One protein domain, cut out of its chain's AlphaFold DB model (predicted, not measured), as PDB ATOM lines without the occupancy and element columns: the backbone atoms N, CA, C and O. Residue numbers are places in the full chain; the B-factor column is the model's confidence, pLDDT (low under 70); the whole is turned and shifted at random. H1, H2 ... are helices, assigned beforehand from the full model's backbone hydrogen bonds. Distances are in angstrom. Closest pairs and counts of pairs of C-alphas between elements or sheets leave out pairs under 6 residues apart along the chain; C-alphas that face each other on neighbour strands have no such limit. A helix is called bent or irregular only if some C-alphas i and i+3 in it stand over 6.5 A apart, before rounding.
ATOM      1  N   PRO A 760     103.386 209.404 212.968       89.44
ATOM      2  CA  PRO A 760     103.613 209.302 214.412       89.44
ATOM      3  C   PRO A 760     104.677 210.279 214.931       89.44
ATOM      4  O   PRO A 760     105.634 210.595 214.230       89.44
ATOM      5  N   GLY A 761     104.487 210.808 216.145       84.62
ATOM      6  CA  GLY A 761     105.376 211.810 216.765       84.62
ATOM      7  C   GLY A 761     105.290 213.231 216.175       84.62
ATOM      8  O   GLY A 761     105.562 214.215 216.873       84.62
ATOM      9  N   GLY A 762     104.839 213.376 214.924       88.44
ATOM     10  CA  GLY A 762     104.626 214.669 214.269       88.44
ATOM     11  C   GLY A 762     103.620 215.566 215.004       88.44
ATOM     12  O   GLY A 762     102.794 215.102 215.793       88.44
ATOM     13  N   ALA A 763     103.654 216.875 214.737       88.44
ATOM     14  CA  ALA A 763     102.815 217.850 215.448       88.44
ATOM     15  C   ALA A 763     101.304 217.550 215.347       88.44
ATOM     16  O   ALA A 763     100.589 217.679 216.342       88.44
ATOM     17  N   LEU A 764     100.821 217.081 214.184       90.81
ATOM     18  CA  LEU A 764      99.430 216.636 214.034       90.81
ATOM     19  C   LEU A 764      99.122 215.439 214.943       90.81
ATOM     20  O   LEU A 764      98.063 215.413 215.563       90.81
ATOM     21  N   TRP A 765     100.030 214.463 215.033       93.81
ATOM     22  CA  TRP A 765      99.844 213.271 215.860       93.81
ATOM     23  C   TRP A 765      99.759 213.635 217.342       93.81
ATOM     24  O   TRP A 765      98.784 213.271 217.999       93.81
ATOM     25  N   ARG A 766     100.697 214.451 217.838       93.06
ATOM     26  CA  ARG A 766     100.707 214.926 219.232       93.06
ATOM     27  C   ARG A 766      99.413 215.650 219.615       93.06
ATOM     28  O   ARG A 766      98.840 215.383 220.670       93.06
ATOM     29  N   ASN A 767      98.896 216.514 218.742       94.25
ATOM     30  CA  ASN A 767      97.648 217.240 218.998       94.25
ATOM     31  C   ASN A 767      96.394 216.355 218.861       94.25
ATOM     32  O   ASN A 767      95.483 216.417 219.688       94.25
ATOM     33  N   ALA A 768      96.324 215.537 217.808       94.56
ATOM     34  CA  ALA A 768      95.115 214.809 217.436       94.56
ATOM     35  C   ALA A 768      94.984 213.446 218.130       94.56
ATOM     36  O   ALA A 768      93.893 213.076 218.561       94.56
ATOM     37  N   VAL A 769      96.075 212.691 218.243       94.00
ATOM     38  CA  VAL A 769      96.078 211.352 218.837       94.00
ATOM     39  C   VAL A 769      96.273 211.459 220.340       94.00
ATOM     40  O   VAL A 769      95.358 211.129 221.097       94.00
ATOM     41  N   ASP A 770      97.413 211.995 220.764       91.69
ATOM     42  CA  ASP A 770      97.811 211.982 222.173       91.69
ATOM     43  C   ASP A 770      96.997 213.008 222.982       91.69
ATOM     44  O   ASP A 770      96.407 212.679 224.015       91.69
ATOM     45  N   GLY A 771      96.858 214.229 222.453       89.00
ATOM     46  CA  GLY A 771      96.067 215.308 223.050       89.00
ATOM     47  C   GLY A 771      94.543 215.120 222.997       89.00
ATOM     48  O   GLY A 771      93.839 215.680 223.847       89.00
ATOM     49  N   CYS A 772      94.010 214.333 222.049       93.06
ATOM     50  CA  CYS A 772      92.559 214.156 221.861       93.06
ATOM     51  C   CYS A 772      92.096 212.685 221.855       93.06
ATOM     52  O   CYS A 772      91.403 212.282 222.792       93.06
ATOM     53  N   LEU A 773      92.429 211.872 220.840       93.62
ATOM     54  CA  LEU A 773      91.847 210.523 220.674       93.62
ATOM     55  C   LEU A 773      92.078 209.583 221.865       93.62
ATOM     56  O   LEU A 773      91.151 208.864 222.254       93.62
ATOM     57  N   LEU A 774      93.268 209.609 222.479       91.06
ATOM     58  CA  LEU A 774      93.551 208.795 223.662       91.06
ATOM     59  C   LEU A 774      92.597 209.128 224.817       91.06
ATOM     60  O   LEU A 774      92.081 208.213 225.456       91.06
ATOM     61  N   ARG A 775      92.268 210.410 225.035       89.19
ATOM     62  CA  ARG A 775      91.231 210.815 226.004       89.19
ATOM     63  C   ARG A 775      89.838 210.379 225.542       89.19
ATOM     64  O   ARG A 775      89.069 209.840 226.338       89.19
ATOM     65  N   CYS A 776      89.525 210.515 224.252       90.44
ATOM     66  CA  CYS A 776      88.228 210.133 223.686       90.44
ATOM     67  C   CYS A 776      87.892 208.634 223.775       90.44
ATOM     68  O   CYS A 776      86.715 208.279 223.699       90.44
ATOM     69  N   CYS A 777      88.859 207.750 224.043       88.44
ATOM     70  CA  CYS A 777      88.610 206.327 224.303       88.44
ATOM     71  C   CYS A 777      87.719 206.037 225.541       88.44
ATOM     72  O   CYS A 777      87.307 204.889 225.740       88.44
ATOM     73  N   VAL A 778      87.382 207.037 226.374       84.69
ATOM     74  CA  VAL A 778      86.343 206.902 227.424       84.69
ATOM     75  C   VAL A 778      84.907 207.123 226.936       84.69
ATOM     76  O   VAL A 778      83.977 206.796 227.671       84.69
ATOM     77  N   ALA A 779      84.701 207.681 225.737       83.06
ATOM     78  CA  ALA A 779      83.377 208.079 225.255       83.06
ATOM     79  C   ALA A 779      82.497 206.881 224.847       83.06
ATOM     80  O   ALA A 779      81.321 206.838 225.201       83.06
ATOM     81  N   GLY A 780      83.082 205.903 224.148       81.19
ATOM     82  CA  GLY A 780      82.413 204.691 223.666       81.19
ATOM     83  C   GLY A 780      83.414 203.640 223.178       81.19
ATOM     84  O   GLY A 780      84.610 203.918 223.057       81.19
ATOM     85  N   LEU A 781      82.936 202.422 222.909       83.00
ATOM     86  CA  LEU A 781      83.788 201.309 222.459       83.00
ATOM     87  C   LEU A 781      84.263 201.512 221.014       83.00
ATOM     88  O   LEU A 781      85.362 201.105 220.657       83.00
ATOM     89  N   GLU A 782      83.466 202.216 220.219       86.69
ATOM     90  CA  GLU A 782      83.661 202.491 218.799       86.69
ATOM     91  C   GLU A 782      84.841 203.448 218.594       86.69
ATOM     92  O   GLU A 782      85.702 203.191 217.764       86.69
ATOM     93  N   VAL A 783      84.955 204.505 219.410       90.00
ATOM     94  CA  VAL A 783      86.130 205.406 219.393       90.00
ATOM     95  C   VAL A 783      87.406 204.631 219.687       90.00
ATOM     96  O   VAL A 783      88.439 204.848 219.057       90.00
ATOM     97  N   HIS A 784      87.334 203.727 220.660       89.94
ATOM     98  CA  HIS A 784      88.476 202.946 221.098       89.94
ATOM     99  C   HIS A 784      88.904 201.913 220.047       89.94
ATOM    100  O   HIS A 784      90.090 201.786 219.758       89.94
ATOM    101  N   GLU A 785      87.946 201.237 219.413       89.69
ATOM    102  CA  GLU A 785      88.200 200.324 218.301       89.69
ATOM    103  C   GLU A 785      88.801 201.053 217.085       89.69
ATOM    104  O   GLU A 785      89.800 200.602 216.530       89.69
ATOM    105  N   GLU A 786      88.268 202.219 216.708       92.00
ATOM    106  CA  GLU A 786      88.795 203.014 215.588       92.00
ATOM    107  C   GLU A 786      90.173 203.624 215.901       92.00
ATOM    108  O   GLU A 786      91.027 203.697 215.018       92.00
ATOM    109  N   THR A 787      90.446 203.981 217.161       93.81
ATOM    110  CA  THR A 787      91.792 204.389 217.607       93.81
ATOM    111  C   THR A 787      92.785 203.229 217.484       93.81
ATOM    112  O   THR A 787      93.908 203.423 217.024       93.81
ATOM    113  N   LEU A 788      92.376 201.994 217.794       92.69
ATOM    114  CA  LEU A 788      93.212 200.809 217.566       92.69
ATOM    115  C   LEU A 788      93.396 200.494 216.073       92.69
ATOM    116  O   LEU A 788      94.478 200.056 215.682       92.69
ATOM    117  N   ARG A 789      92.400 200.765 215.215       91.94
ATOM    118  CA  ARG A 789      92.565 200.690 213.749       91.94
ATOM    119  C   ARG A 789      93.530 201.751 213.214       91.94
ATOM    120  O   ARG A 789      94.290 201.444 212.301       91.94
ATOM    121  N   LEU A 790      93.557 202.951 213.798       94.25
ATOM    122  CA  LEU A 790      94.576 203.972 213.523       94.25
ATOM    123  C   LEU A 790      95.981 203.489 213.912       94.25
ATOM    124  O   LEU A 790      96.886 203.558 213.083       94.25
ATOM    125  N   VAL A 791      96.166 202.937 215.115       92.94
ATOM    126  CA  VAL A 791      97.465 202.369 215.530       92.94
ATOM    127  C   VAL A 791      97.882 201.218 214.603       92.94
ATOM    128  O   VAL A 791      99.028 201.166 214.168       92.94
ATOM    129  N   LEU A 792      96.950 200.342 214.211       91.31
ATOM    130  CA  LEU A 792      97.193 199.266 213.241       91.31
ATOM    131  C   LEU A 792      97.516 199.790 211.828       91.31
ATOM    132  O   LEU A 792      98.248 199.135 211.089       91.31
ATOM    133  N   ALA A 793      96.989 200.944 211.418       90.44
ATOM    134  CA  ALA A 793      97.359 201.582 210.154       90.44
ATOM    135  C   ALA A 793      98.784 202.159 210.219       90.44
ATOM    136  O   ALA A 793      99.590 201.914 209.325       90.44
ATOM    137  N   ALA A 794      99.098 202.874 211.302       91.38
ATOM    138  CA  ALA A 794     100.354 203.594 211.480       91.38
ATOM    139  C   ALA A 794     101.530 202.738 211.988       91.38
ATOM    140  O   ALA A 794     102.660 203.213 211.942       91.38
ATOM    141  N   SER A 795     101.314 201.499 212.449       90.81
ATOM    142  CA  SER A 795     102.319 200.682 213.160       90.81
ATOM    143  C   SER A 795     103.664 200.525 212.436       90.81
ATOM    144  O   SER A 795     104.712 200.484 213.083       90.81
ATOM    145  N   ALA A 796     103.653 200.494 211.100       88.00
ATOM    146  CA  ALA A 796     104.847 200.414 210.254       88.00
ATOM    147  C   ALA A 796     105.679 201.718 210.199       88.00
ATOM    148  O   ALA A 796     106.794 201.699 209.693       88.00
ATOM    149  N   ARG A 797     105.141 202.836 210.710       87.94
ATOM    150  CA  ARG A 797     105.771 204.170 210.801       87.94
ATOM    151  C   ARG A 797     106.079 204.581 212.255       87.94
ATOM    152  O   ARG A 797     106.389 205.738 212.507       87.94
ATOM    153  N   MET A 798     105.935 203.664 213.215       89.06
ATOM    154  CA  MET A 798     106.206 203.879 214.648       89.06
ATOM    155  C   MET A 798     107.481 203.145 215.071       89.06
ATOM    156  O   MET A 798     107.766 202.083 214.515       89.06
ATOM    157  N   THR A 799     108.188 203.614 216.106       89.56
ATOM    158  CA  THR A 799     109.243 202.805 216.747       89.56
ATOM    159  C   THR A 799     108.642 201.637 217.546       89.56
ATOM    160  O   THR A 799     107.420 201.509 217.695       89.56
ATOM    161  N   GLY A 800     109.476 200.719 218.047       86.06
ATOM    162  CA  GLY A 800     109.014 199.656 218.951       86.06
ATOM    163  C   GLY A 800     108.427 200.204 220.256       86.06
ATOM    164  O   GLY A 800     107.395 199.716 220.720       86.06
ATOM    165  N   GLU A 801     109.044 201.253 220.796       86.50
ATOM    166  CA  GLU A 801     108.695 201.859 222.082       86.50
ATOM    167  C   GLU A 801     107.413 202.693 221.980       86.50
ATOM    168  O   GLU A 801     106.503 202.495 222.787       86.50
ATOM    169  N   ASP A 802     107.266 203.517 220.933       87.19
ATOM    170  CA  ASP A 802     106.034 204.285 220.680       87.19
ATOM    171  C   ASP A 802     104.819 203.364 220.534       87.19
ATOM    172  O   ASP A 802     103.741 203.647 221.065       87.19
ATOM    173  N   LEU A 803     104.987 202.245 219.815       90.06
ATOM    174  CA  LEU A 803     103.918 201.274 219.599       90.06
ATOM    175  C   LEU A 803     103.497 200.616 220.921       90.06
ATOM    176  O   LEU A 803     102.302 200.499 221.180       90.06
ATOM    177  N   CYS A 804     104.441 200.225 221.780       88.56
ATOM    178  CA  CYS A 804     104.107 199.700 223.107       88.56
ATOM    179  C   CYS A 804     103.426 200.774 223.974       88.56
ATOM    180  O   CYS A 804     102.363 200.525 224.548       88.56
ATOM    181  N   SER A 805     103.990 201.985 224.004       89.94
ATOM    182  CA  SER A 805     103.513 203.124 224.794       89.94
ATOM    183  C   SER A 805     102.073 203.517 224.450       89.94
ATOM    184  O   SER A 805     101.219 203.600 225.343       89.94
ATOM    185  N   ILE A 806     101.748 203.679 223.160       90.38
ATOM    186  CA  ILE A 806     100.389 204.044 222.750       90.38
ATOM    187  C   ILE A 806      99.393 202.915 223.023       90.38
ATOM    188  O   ILE A 806      98.260 203.180 223.426       90.38
ATOM    189  N   VAL A 807      99.796 201.652 222.856       90.06
ATOM    190  CA  VAL A 807      98.928 200.482 223.054       90.06
ATOM    191  C   VAL A 807      98.596 200.280 224.530       90.06
ATOM    192  O   VAL A 807      97.424 200.074 224.864       90.06
ATOM    193  N   GLU A 808      99.577 200.417 225.426       87.25
ATOM    194  CA  GLU A 808      99.341 200.385 226.871       87.25
ATOM    195  C   GLU A 808      98.539 201.600 227.358       87.25
ATOM    196  O   GLU A 808      97.614 201.433 228.157       87.25
ATOM    197  N   SER A 809      98.815 202.802 226.840       88.31
ATOM    198  CA  SER A 809      98.048 204.016 227.156       88.31
ATOM    199  C   SER A 809      96.580 203.869 226.745       88.31
ATOM    200  O   SER A 809      95.669 204.074 227.552       88.31
ATOM    201  N   THR A 810      96.343 203.398 225.519       88.12
ATOM    202  CA  THR A 810      95.012 203.097 224.978       88.12
ATOM    203  C   THR A 810      94.298 202.064 225.865       88.12
ATOM    204  O   THR A 810      93.148 202.280 226.256       88.12
ATOM    205  N   LEU A 811      94.991 200.995 226.288       85.69
ATOM    206  CA  LEU A 811      94.452 199.938 227.159       85.69
ATOM    207  C   LEU A 811      94.136 200.412 228.592       85.69
ATOM    208  O   LEU A 811      93.139 199.992 229.201       85.69
ATOM    209  N   HIS A 812      94.964 201.303 229.143       84.19
ATOM    210  CA  HIS A 812      94.742 201.940 230.441       84.19
ATOM    211  C   HIS A 812      93.477 202.807 230.408       84.19
ATOM    212  O   HIS A 812      92.635 202.715 231.311       84.19
ATOM    213  N   VAL A 813      93.277 203.580 229.334       79.88
ATOM    214  CA  VAL A 813      92.038 204.343 229.146       79.88
ATOM    215  C   VAL A 813      90.833 203.409 228.995       79.88
ATOM    216  O   VAL A 813      89.808 203.664 229.637       79.88
ATOM    217  N   THR A 814      90.934 202.259 228.308       69.44
ATOM    218  CA  THR A 814      89.815 201.296 228.303       69.44
ATOM    219  C   THR A 814      89.497 200.724 229.683       69.44
ATOM    220  O   THR A 814      88.354 200.339 229.926       69.44
ATOM    221  N   ARG A 815      90.452 200.629 230.622       67.38
ATOM    222  CA  ARG A 815      90.156 200.192 232.004       67.38
ATOM    223  C   ARG A 815      89.236 201.194 232.716       67.38
ATOM    224  O   ARG A 815      88.295 200.767 233.386       67.38
ATOM    225  N   LYS A 816      89.449 202.500 232.508       62.62
ATOM    226  CA  LYS A 816      88.562 203.579 232.985       62.62
ATOM    227  C   LYS A 816      87.220 203.547 232.233       62.62
ATOM    228  O   LYS A 816      86.173 203.422 232.869       62.62
ATOM    229  N   SER A 817      87.268 203.519 230.898       60.62
ATOM    230  CA  SER A 817      86.109 203.433 229.988       60.62
ATOM    231  C   SER A 817      85.164 202.283 230.356       60.62
ATOM    232  O   SER A 817      83.996 202.510 230.654       60.62
ATOM    233  N   ARG A 818      85.668 201.046 230.485       62.31
ATOM    234  CA  ARG A 818      84.867 199.862 230.856       62.31
ATOM    235  C   ARG A 818      84.252 199.954 232.257       62.31
ATOM    236  O   ARG A 818      83.171 199.410 232.463       62.31
ATOM    237  N   LYS A 819      84.881 200.651 233.216       59.47
ATOM    238  CA  LYS A 819      84.301 200.885 234.557       59.47
ATOM    239  C   LYS A 819      83.124 201.868 234.501       59.47
ATOM    240  O   LYS A 819      82.140 201.661 235.207       59.47
ATOM    241  N   VAL A 820      83.202 202.893 233.648       56.94
ATOM    242  CA  VAL A 820      82.094 203.829 233.383       56.94
ATOM    243  C   VAL A 820      80.998 203.149 232.561       56.94
ATOM    244  O   VAL A 820      79.832 203.178 232.951       56.94
ATOM    245  N   ASN A 821      81.350 202.461 231.474       56.03
ATOM    246  CA  ASN A 821      80.356 201.856 230.598       56.03
ATOM    247  C   ASN A 821      79.642 200.664 231.259       56.03
ATOM    248  O   ASN A 821      78.447 200.521 231.071       56.03
ATOM    249  N   LYS A 822      80.285 199.895 232.156       57.19
ATOM    250  CA  LYS A 822      79.589 198.888 232.994       57.19
ATOM    251  C   LYS A 822      78.613 199.507 234.016       57.19
ATOM    252  O   LYS A 822      77.737 198.806 234.514       57.19
ATOM    253  N   ARG A 823      78.739 200.800 234.353       53.12
ATOM    254  CA  ARG A 823      77.726 201.519 235.154       53.12
ATOM    255  C   ARG A 823      76.528 201.952 234.302       53.12
ATOM    256  O   ARG A 823      75.414 201.878 234.802       53.12
ATOM    257  N   ARG A 824      76.760 202.365 233.047       48.34
ATOM    258  CA  ARG A 824      75.711 202.718 232.067       48.34
ATOM    259  C   ARG A 824      74.968 201.473 231.571       48.34
ATOM    260  O   ARG A 824      73.777 201.336 231.800       48.34
ATOM    261  N   ALA A 825      75.700 200.520 231.003       41.88
ATOM    262  CA  ALA A 825      75.228 199.213 230.554       41.88
ATOM    263  C   ALA A 825      75.067 198.210 231.718       41.88
ATOM    264  O   ALA A 825      75.522 197.066 231.649       41.88
ATOM    265  N   LYS A 826      74.398 198.628 232.801       31.83
ATOM    266  CA  LYS A 826      73.583 197.684 233.573       31.83
ATOM    267  C   LYS A 826      72.326 197.453 232.727       31.83
ATOM    268  O   LYS A 826      71.525 198.383 232.641       31.83
ATOM    269  N   PRO A 827      72.123 196.285 232.093       36.44
ATOM    270  CA  PRO A 827      70.881 196.050 231.378       36.44
ATOM    271  C   PRO A 827      69.743 196.075 232.399       36.44
ATOM    272  O   PRO A 827      69.710 195.256 233.318       36.44
ATOM    273  N   ILE A 828      68.812 197.019 232.255       33.94
ATOM    274  CA  ILE A 828      67.534 196.923 232.955       33.94
ATOM    275  C   ILE A 828      66.761 195.834 232.215       33.94
ATOM    276  O   ILE A 828      66.195 196.072 231.148       33.94
ATOM    277  N   ASP A 905      83.871 192.661 221.937       65.00
ATOM    278  CA  ASP A 905      84.581 191.598 221.234       65.00
ATOM    279  C   ASP A 905      85.391 192.140 220.039       65.00
ATOM    280  O   ASP A 905      86.527 191.714 219.843       65.00
ATOM    281  N   GLY A 906      84.882 193.145 219.313       75.94
ATOM    282  CA  GLY A 906      85.594 193.835 218.225       75.94
ATOM    283  C   GLY A 906      86.853 194.585 218.683       75.94
ATOM    284  O   GLY A 906      87.923 194.447 218.083       75.94
ATOM    285  N   VAL A 907      86.781 195.267 219.834       82.31
ATOM    286  CA  VAL A 907      87.954 195.864 220.504       82.31
ATOM    287  C   VAL A 907      89.036 194.815 220.779       82.31
ATOM    288  O   VAL A 907      90.201 195.022 220.436       82.31
ATOM    289  N   GLN A 908      88.673 193.668 221.367       81.69
ATOM    290  CA  GLN A 908      89.642 192.610 221.663       81.69
ATOM    291  C   GLN A 908      90.190 191.961 220.384       81.69
ATOM    292  O   GLN A 908      91.393 191.725 220.298       81.69
ATOM    293  N   ALA A 909      89.345 191.712 219.381       85.00
ATOM    294  CA  ALA A 909      89.771 191.182 218.088       85.00
ATOM    295  C   ALA A 909      90.768 192.124 217.390       85.00
ATOM    296  O   ALA A 909      91.733 191.661 216.783       85.00
ATOM    297  N   THR A 910      90.596 193.441 217.540       87.31
ATOM    298  CA  THR A 910      91.535 194.447 217.018       87.31
ATOM    299  C   THR A 910      92.874 194.411 217.769       87.31
ATOM    300  O   THR A 910      93.923 194.415 217.126       87.31
ATOM    301  N   TYR A 911      92.876 194.257 219.102       90.50
ATOM    302  CA  TYR A 911      94.106 193.995 219.870       90.50
ATOM    303  C   TYR A 911      94.797 192.680 219.455       90.50
ATOM    304  O   TYR A 911      96.016 192.657 219.291       90.50
ATOM    305  N   GLN A 912      94.045 191.596 219.241       89.56
ATOM    306  CA  GLN A 912      94.593 190.316 218.770       89.56
ATOM    307  C   GLN A 912      95.187 190.430 217.357       89.56
ATOM    308  O   GLN A 912      96.229 189.837 217.085       89.56
ATOM    309  N   LEU A 913      94.568 191.210 216.462       88.75
ATOM    310  CA  LEU A 913      95.120 191.532 215.141       88.75
ATOM    311  C   LEU A 913      96.431 192.318 215.237       88.75
ATOM    312  O   LEU A 913      97.369 192.017 214.501       88.75
ATOM    313  N   LEU A 914      96.510 193.283 216.157       88.81
ATOM    314  CA  LEU A 914      97.715 194.076 216.389       88.81
ATOM    315  C   LEU A 914      98.883 193.197 216.867       88.81
ATOM    316  O   LEU A 914      99.948 193.225 216.256       88.81
ATOM    317  N   VAL A 915      98.660 192.346 217.877       90.12
ATOM    318  CA  VAL A 915      99.670 191.385 218.373       90.12
ATOM    319  C   VAL A 915     100.075 190.380 217.289       90.12
ATOM    320  O   VAL A 915     101.253 190.069 217.156       90.12
ATOM    321  N   ARG A 916      99.135 189.895 216.465       88.56
ATOM    322  CA  ARG A 916      99.446 188.974 215.355       88.56
ATOM    323  C   ARG A 916     100.288 189.613 214.249       88.56
ATOM    324  O   ARG A 916     101.073 188.904 213.630       88.56
ATOM    325  N   ARG A 917     100.111 190.910 213.976       87.56
ATOM    326  CA  ARG A 917     100.846 191.630 212.922       87.56
ATOM    327  C   ARG A 917     102.212 192.134 213.389       87.56
ATOM    328  O   ARG A 917     103.162 192.084 212.621       87.56
ATOM    329  N   GLU A 918     102.305 192.600 214.629       89.50
ATOM    330  CA  GLU A 918     103.503 193.224 215.206       89.50
ATOM    331  C   GLU A 918     104.168 192.310 216.254       89.50
ATOM    332  O   GLU A 918     104.750 192.786 217.228       89.50
ATOM    333  N   SER A 919     104.076 190.988 216.078       85.12
ATOM    334  CA  SER A 919     104.453 189.966 217.075       85.12
ATOM    335  C   SER A 919     105.921 190.000 217.514       85.12
ATOM    336  O   SER A 919     106.233 189.610 218.636       85.12
ATOM    337  N   ALA A 920     106.820 190.506 216.666       85.75
ATOM    338  CA  ALA A 920     108.231 190.715 216.999       85.75
ATOM    339  C   ALA A 920     108.478 191.932 217.920       85.75
ATOM    340  O   ALA A 920     109.555 192.051 218.498       85.75
ATOM    341  N   ARG A 921     107.501 192.842 218.045       88.88
ATOM    342  CA  ARG A 921     107.583 194.095 218.820       88.88
ATOM    343  C   ARG A 921     106.682 194.042 220.050       88.88
ATOM    344  O   ARG A 921     107.134 194.288 221.161       88.88
ATOM    345  N   LEU A 922     105.423 193.649 219.863       88.12
ATOM    346  CA  LEU A 922     104.445 193.422 220.929       88.12
ATOM    347  C   LEU A 922     104.615 192.014 221.518       88.12
ATOM    348  O   LEU A 922     103.737 191.165 221.382       88.12
ATOM    349  N   THR A 923     105.754 191.767 222.163       86.81
ATOM    350  CA  THR A 923     106.020 190.520 222.900       86.81
ATOM    351  C   THR A 923     105.420 190.563 224.311       86.81
ATOM    352  O   THR A 923     105.061 191.630 224.816       86.81
ATOM    353  N   GLU A 924     105.337 189.414 224.987       83.38
ATOM    354  CA  GLU A 924     104.872 189.339 226.383       83.38
ATOM    355  C   GLU A 924     105.760 190.147 227.347       83.38
ATOM    356  O   GLU A 924     105.248 190.761 228.280       83.38
ATOM    357  N   ALA A 925     107.066 190.234 227.071       84.00
ATOM    358  CA  ALA A 925     108.001 191.053 227.840       84.00
ATOM    359  C   ALA A 925     107.862 192.563 227.556       84.00
ATOM    360  O   ALA A 925     107.985 193.368 228.477       84.00
ATOM    361  N   ALA A 926     107.595 192.954 226.303       83.19
ATOM    362  CA  ALA A 926     107.491 194.362 225.901       83.19
ATOM    363  C   ALA A 926     106.111 194.988 226.192       83.19
ATOM    364  O   ALA A 926     106.013 196.187 226.441       83.19
ATOM    365  N   ALA A 927     105.044 194.183 226.180       85.31
ATOM    366  CA  ALA A 927     103.670 194.621 226.435       85.31
ATOM    367  C   ALA A 927     102.932 193.650 227.388       85.31
ATOM    368  O   ALA A 927     101.946 193.011 226.991       85.31
ATOM    369  N   PRO A 928     103.371 193.509 228.655       85.06
ATOM    370  CA  PRO A 928     102.824 192.512 229.578       85.06
ATOM    371  C   PRO A 928     101.347 192.762 229.912       85.06
ATOM    372  O   PRO A 928     100.554 191.821 229.962       85.06
ATOM    373  N   LYS A 929     100.922 194.028 230.059       85.00
ATOM    374  CA  LYS A 929      99.525 194.375 230.402       85.00
ATOM    375  C   LYS A 929      98.548 193.993 229.283       85.00
ATOM    376  O   LYS A 929      97.382 193.695 229.549       85.00
ATOM    377  N   LEU A 930      99.020 193.983 228.033       85.81
ATOM    378  CA  LEU A 930      98.253 193.572 226.856       85.81
ATOM    379  C   LEU A 930      98.020 192.057 226.838       85.81
ATOM    380  O   LEU A 930      96.880 191.613 226.687       85.81
ATOM    381  N   HIS A 931      99.075 191.273 227.052       86.50
ATOM    382  CA  HIS A 931      98.999 189.811 227.100       86.50
ATOM    383  C   HIS A 931      98.161 189.338 228.296       86.50
ATOM    384  O   HIS A 931      97.260 188.512 228.140       86.50
ATOM    385  N   GLU A 932      98.341 189.967 229.459       86.50
ATOM    386  CA  GLU A 932      97.518 189.745 230.649       86.50
ATOM    387  C   GLU A 932      96.025 190.065 230.403       86.50
ATOM    388  O   GLU A 932      95.138 189.356 230.890       86.50
ATOM    389  N   TYR A 933      95.714 191.113 229.628       84.00
ATOM    390  CA  TYR A 933      94.338 191.454 229.249       84.00
ATOM    391  C   TYR A 933      93.700 190.398 228.334       84.00
ATOM    392  O   TYR A 933      92.559 189.999 228.590       84.00
ATOM    393  N   LEU A 934      94.422 189.912 227.318       84.44
ATOM    394  CA  LEU A 934      93.939 188.861 226.414       84.44
ATOM    395  C   LEU A 934      93.719 187.540 227.175       84.44
ATOM    396  O   LEU A 934      92.586 187.056 227.259       84.44
ATOM    397  N   ALA A 935      94.748 187.056 227.877       82.81
ATOM    398  CA  ALA A 935      94.710 185.805 228.637       82.81
ATOM    399  C   ALA A 935      93.675 185.798 229.784       82.81
ATOM    400  O   ALA A 935      93.299 184.733 230.285       82.81
ATOM    401  N   ARG A 936      93.193 186.965 230.241       77.81
ATOM    402  CA  ARG A 936      92.068 187.062 231.194       77.81
ATOM    403  C   ARG A 936      90.709 186.742 230.575       77.81
ATOM    404  O   ARG A 936      89.841 186.263 231.310       77.81
ATOM    405  N   LYS A 937      90.482 187.021 229.285       68.00
ATOM    406  CA  LYS A 937      89.251 186.576 228.613       68.00
ATOM    407  C   LYS A 937      89.389 185.139 228.132       68.00
ATOM    408  O   LYS A 937      88.467 184.376 228.378       68.00
ATOM    409  N   ASP A 938      90.541 184.729 227.612       66.50
ATOM    410  CA  ASP A 938      90.727 183.346 227.150       66.50
ATOM    411  C   ASP A 938      90.470 182.334 228.289       66.50
ATOM    412  O   ASP A 938      89.704 181.387 228.120       66.50
ATOM    413  N   ARG A 939      90.962 182.607 229.512       70.94
ATOM    414  CA  ARG A 939      90.622 181.831 230.729       70.94
ATOM    415  C   ARG A 939      89.132 181.865 231.102       70.94
ATOM    416  O   ARG A 939      88.600 180.870 231.594       70.94
ATOM    417  N   ARG A 940      88.441 182.990 230.886       67.75
ATOM    418  CA  ARG A 940      86.997 183.131 231.158       67.75
ATOM    419  C   ARG A 940      86.161 182.345 230.156       67.75
ATOM    420  O   ARG A 940      85.197 181.701 230.556       67.75
ATOM    421  N   ASP A 941      86.535 182.392 228.887       62.03
ATOM    422  CA  ASP A 941      85.804 181.738 227.811       62.03
ATOM    423  C   ASP A 941      86.045 180.225 227.839       62.03
ATOM    424  O   ASP A 941      85.081 179.481 227.694       62.03
ATOM    425  N   MET A 942      87.250 179.758 228.203       61.41
ATOM    426  CA  MET A 942      87.509 178.341 228.517       61.41
ATOM    427  C   MET A 942      86.606 177.832 229.657       61.41
ATOM    428  O   MET A 942      86.005 176.761 229.560       61.41
ATOM    429  N   LYS A 943      86.455 178.635 230.727       67.44
ATOM    430  CA  LYS A 943      85.567 178.340 231.867       67.44
ATOM    431  C   LYS A 943      84.079 178.423 231.496       67.44
ATOM    432  O   LYS A 943      83.261 177.772 232.139       67.44
ATOM    433  N   ARG A 944      83.719 179.180 230.451       59.56
ATOM    434  CA  ARG A 944      82.347 179.293 229.923       59.56
ATOM    435  C   ARG A 944      82.003 178.204 228.902       59.56
ATOM    436  O   ARG A 944      80.849 177.807 228.825       59.56
TER     437      ARG A 944
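Overview. This is residues 760 to 828 and 905 to 944 of the 964 residues of an uncharacterized protein of Micromonas commoda (strain RCC299 / NOUM17 / CCMP2709) (UniProt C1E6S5). What is the shape? Long H3 and H2 run side by side in opposite directions; H1 packs on both, and beyond them H4 lies beside H2 while H5 slants off H3, residues 822 to 828 and 938 to 944 sticking out. How large? The printed part has 109 residues with five named helices, H1 to H5 in order, all helix, compact, radius of gyration of the C-alphas 14.2 A, spans 45 by 28 by 18 A.

Along the chain. Where is H3? Residues 800 to 824, 35.9 A, from C-alpha 800 at (109.014, 199.656, 218.951). The others? H1 is 763 to 776, H2 781 to 797, H4 905 to 917, H5 928 to 944, ending at (82.347, 179.293, 229.923). H1 and H2 are irregular: C-alphas 771 and 774 are 7.0 A apart, 793 and 796 7.6 A.

Arrangement. What touches H3? H1, H2 and H3 form an up and down bundle, each running against the one before; the hairpin H2 and H3 has closest C-alphas Ser 795 and Leu 803, 6.7 A. With 807 to 811 alone H3 touches H5, at a steep tilt of 46 degrees, closest C-alphas Glu 808 and Leu 930, 6.9 A. And H4? It touches H2, closest C-alphas Glu 785 and Val 907, 5.0 A. O i to N i+4 pairs are within hydrogen-bond range throughout H4, in H1 5 of 10, H2 11 of 13, H3 20 of 21, H5 11 of 13.

Size, cuts and confidence. Where is the cut? Residues 829 to 904 are not printed; C-alphas 828 and 905 are 21.4 A apart. Where is confidence low? 23 residues have pLDDT under 70, among them 814 to 828.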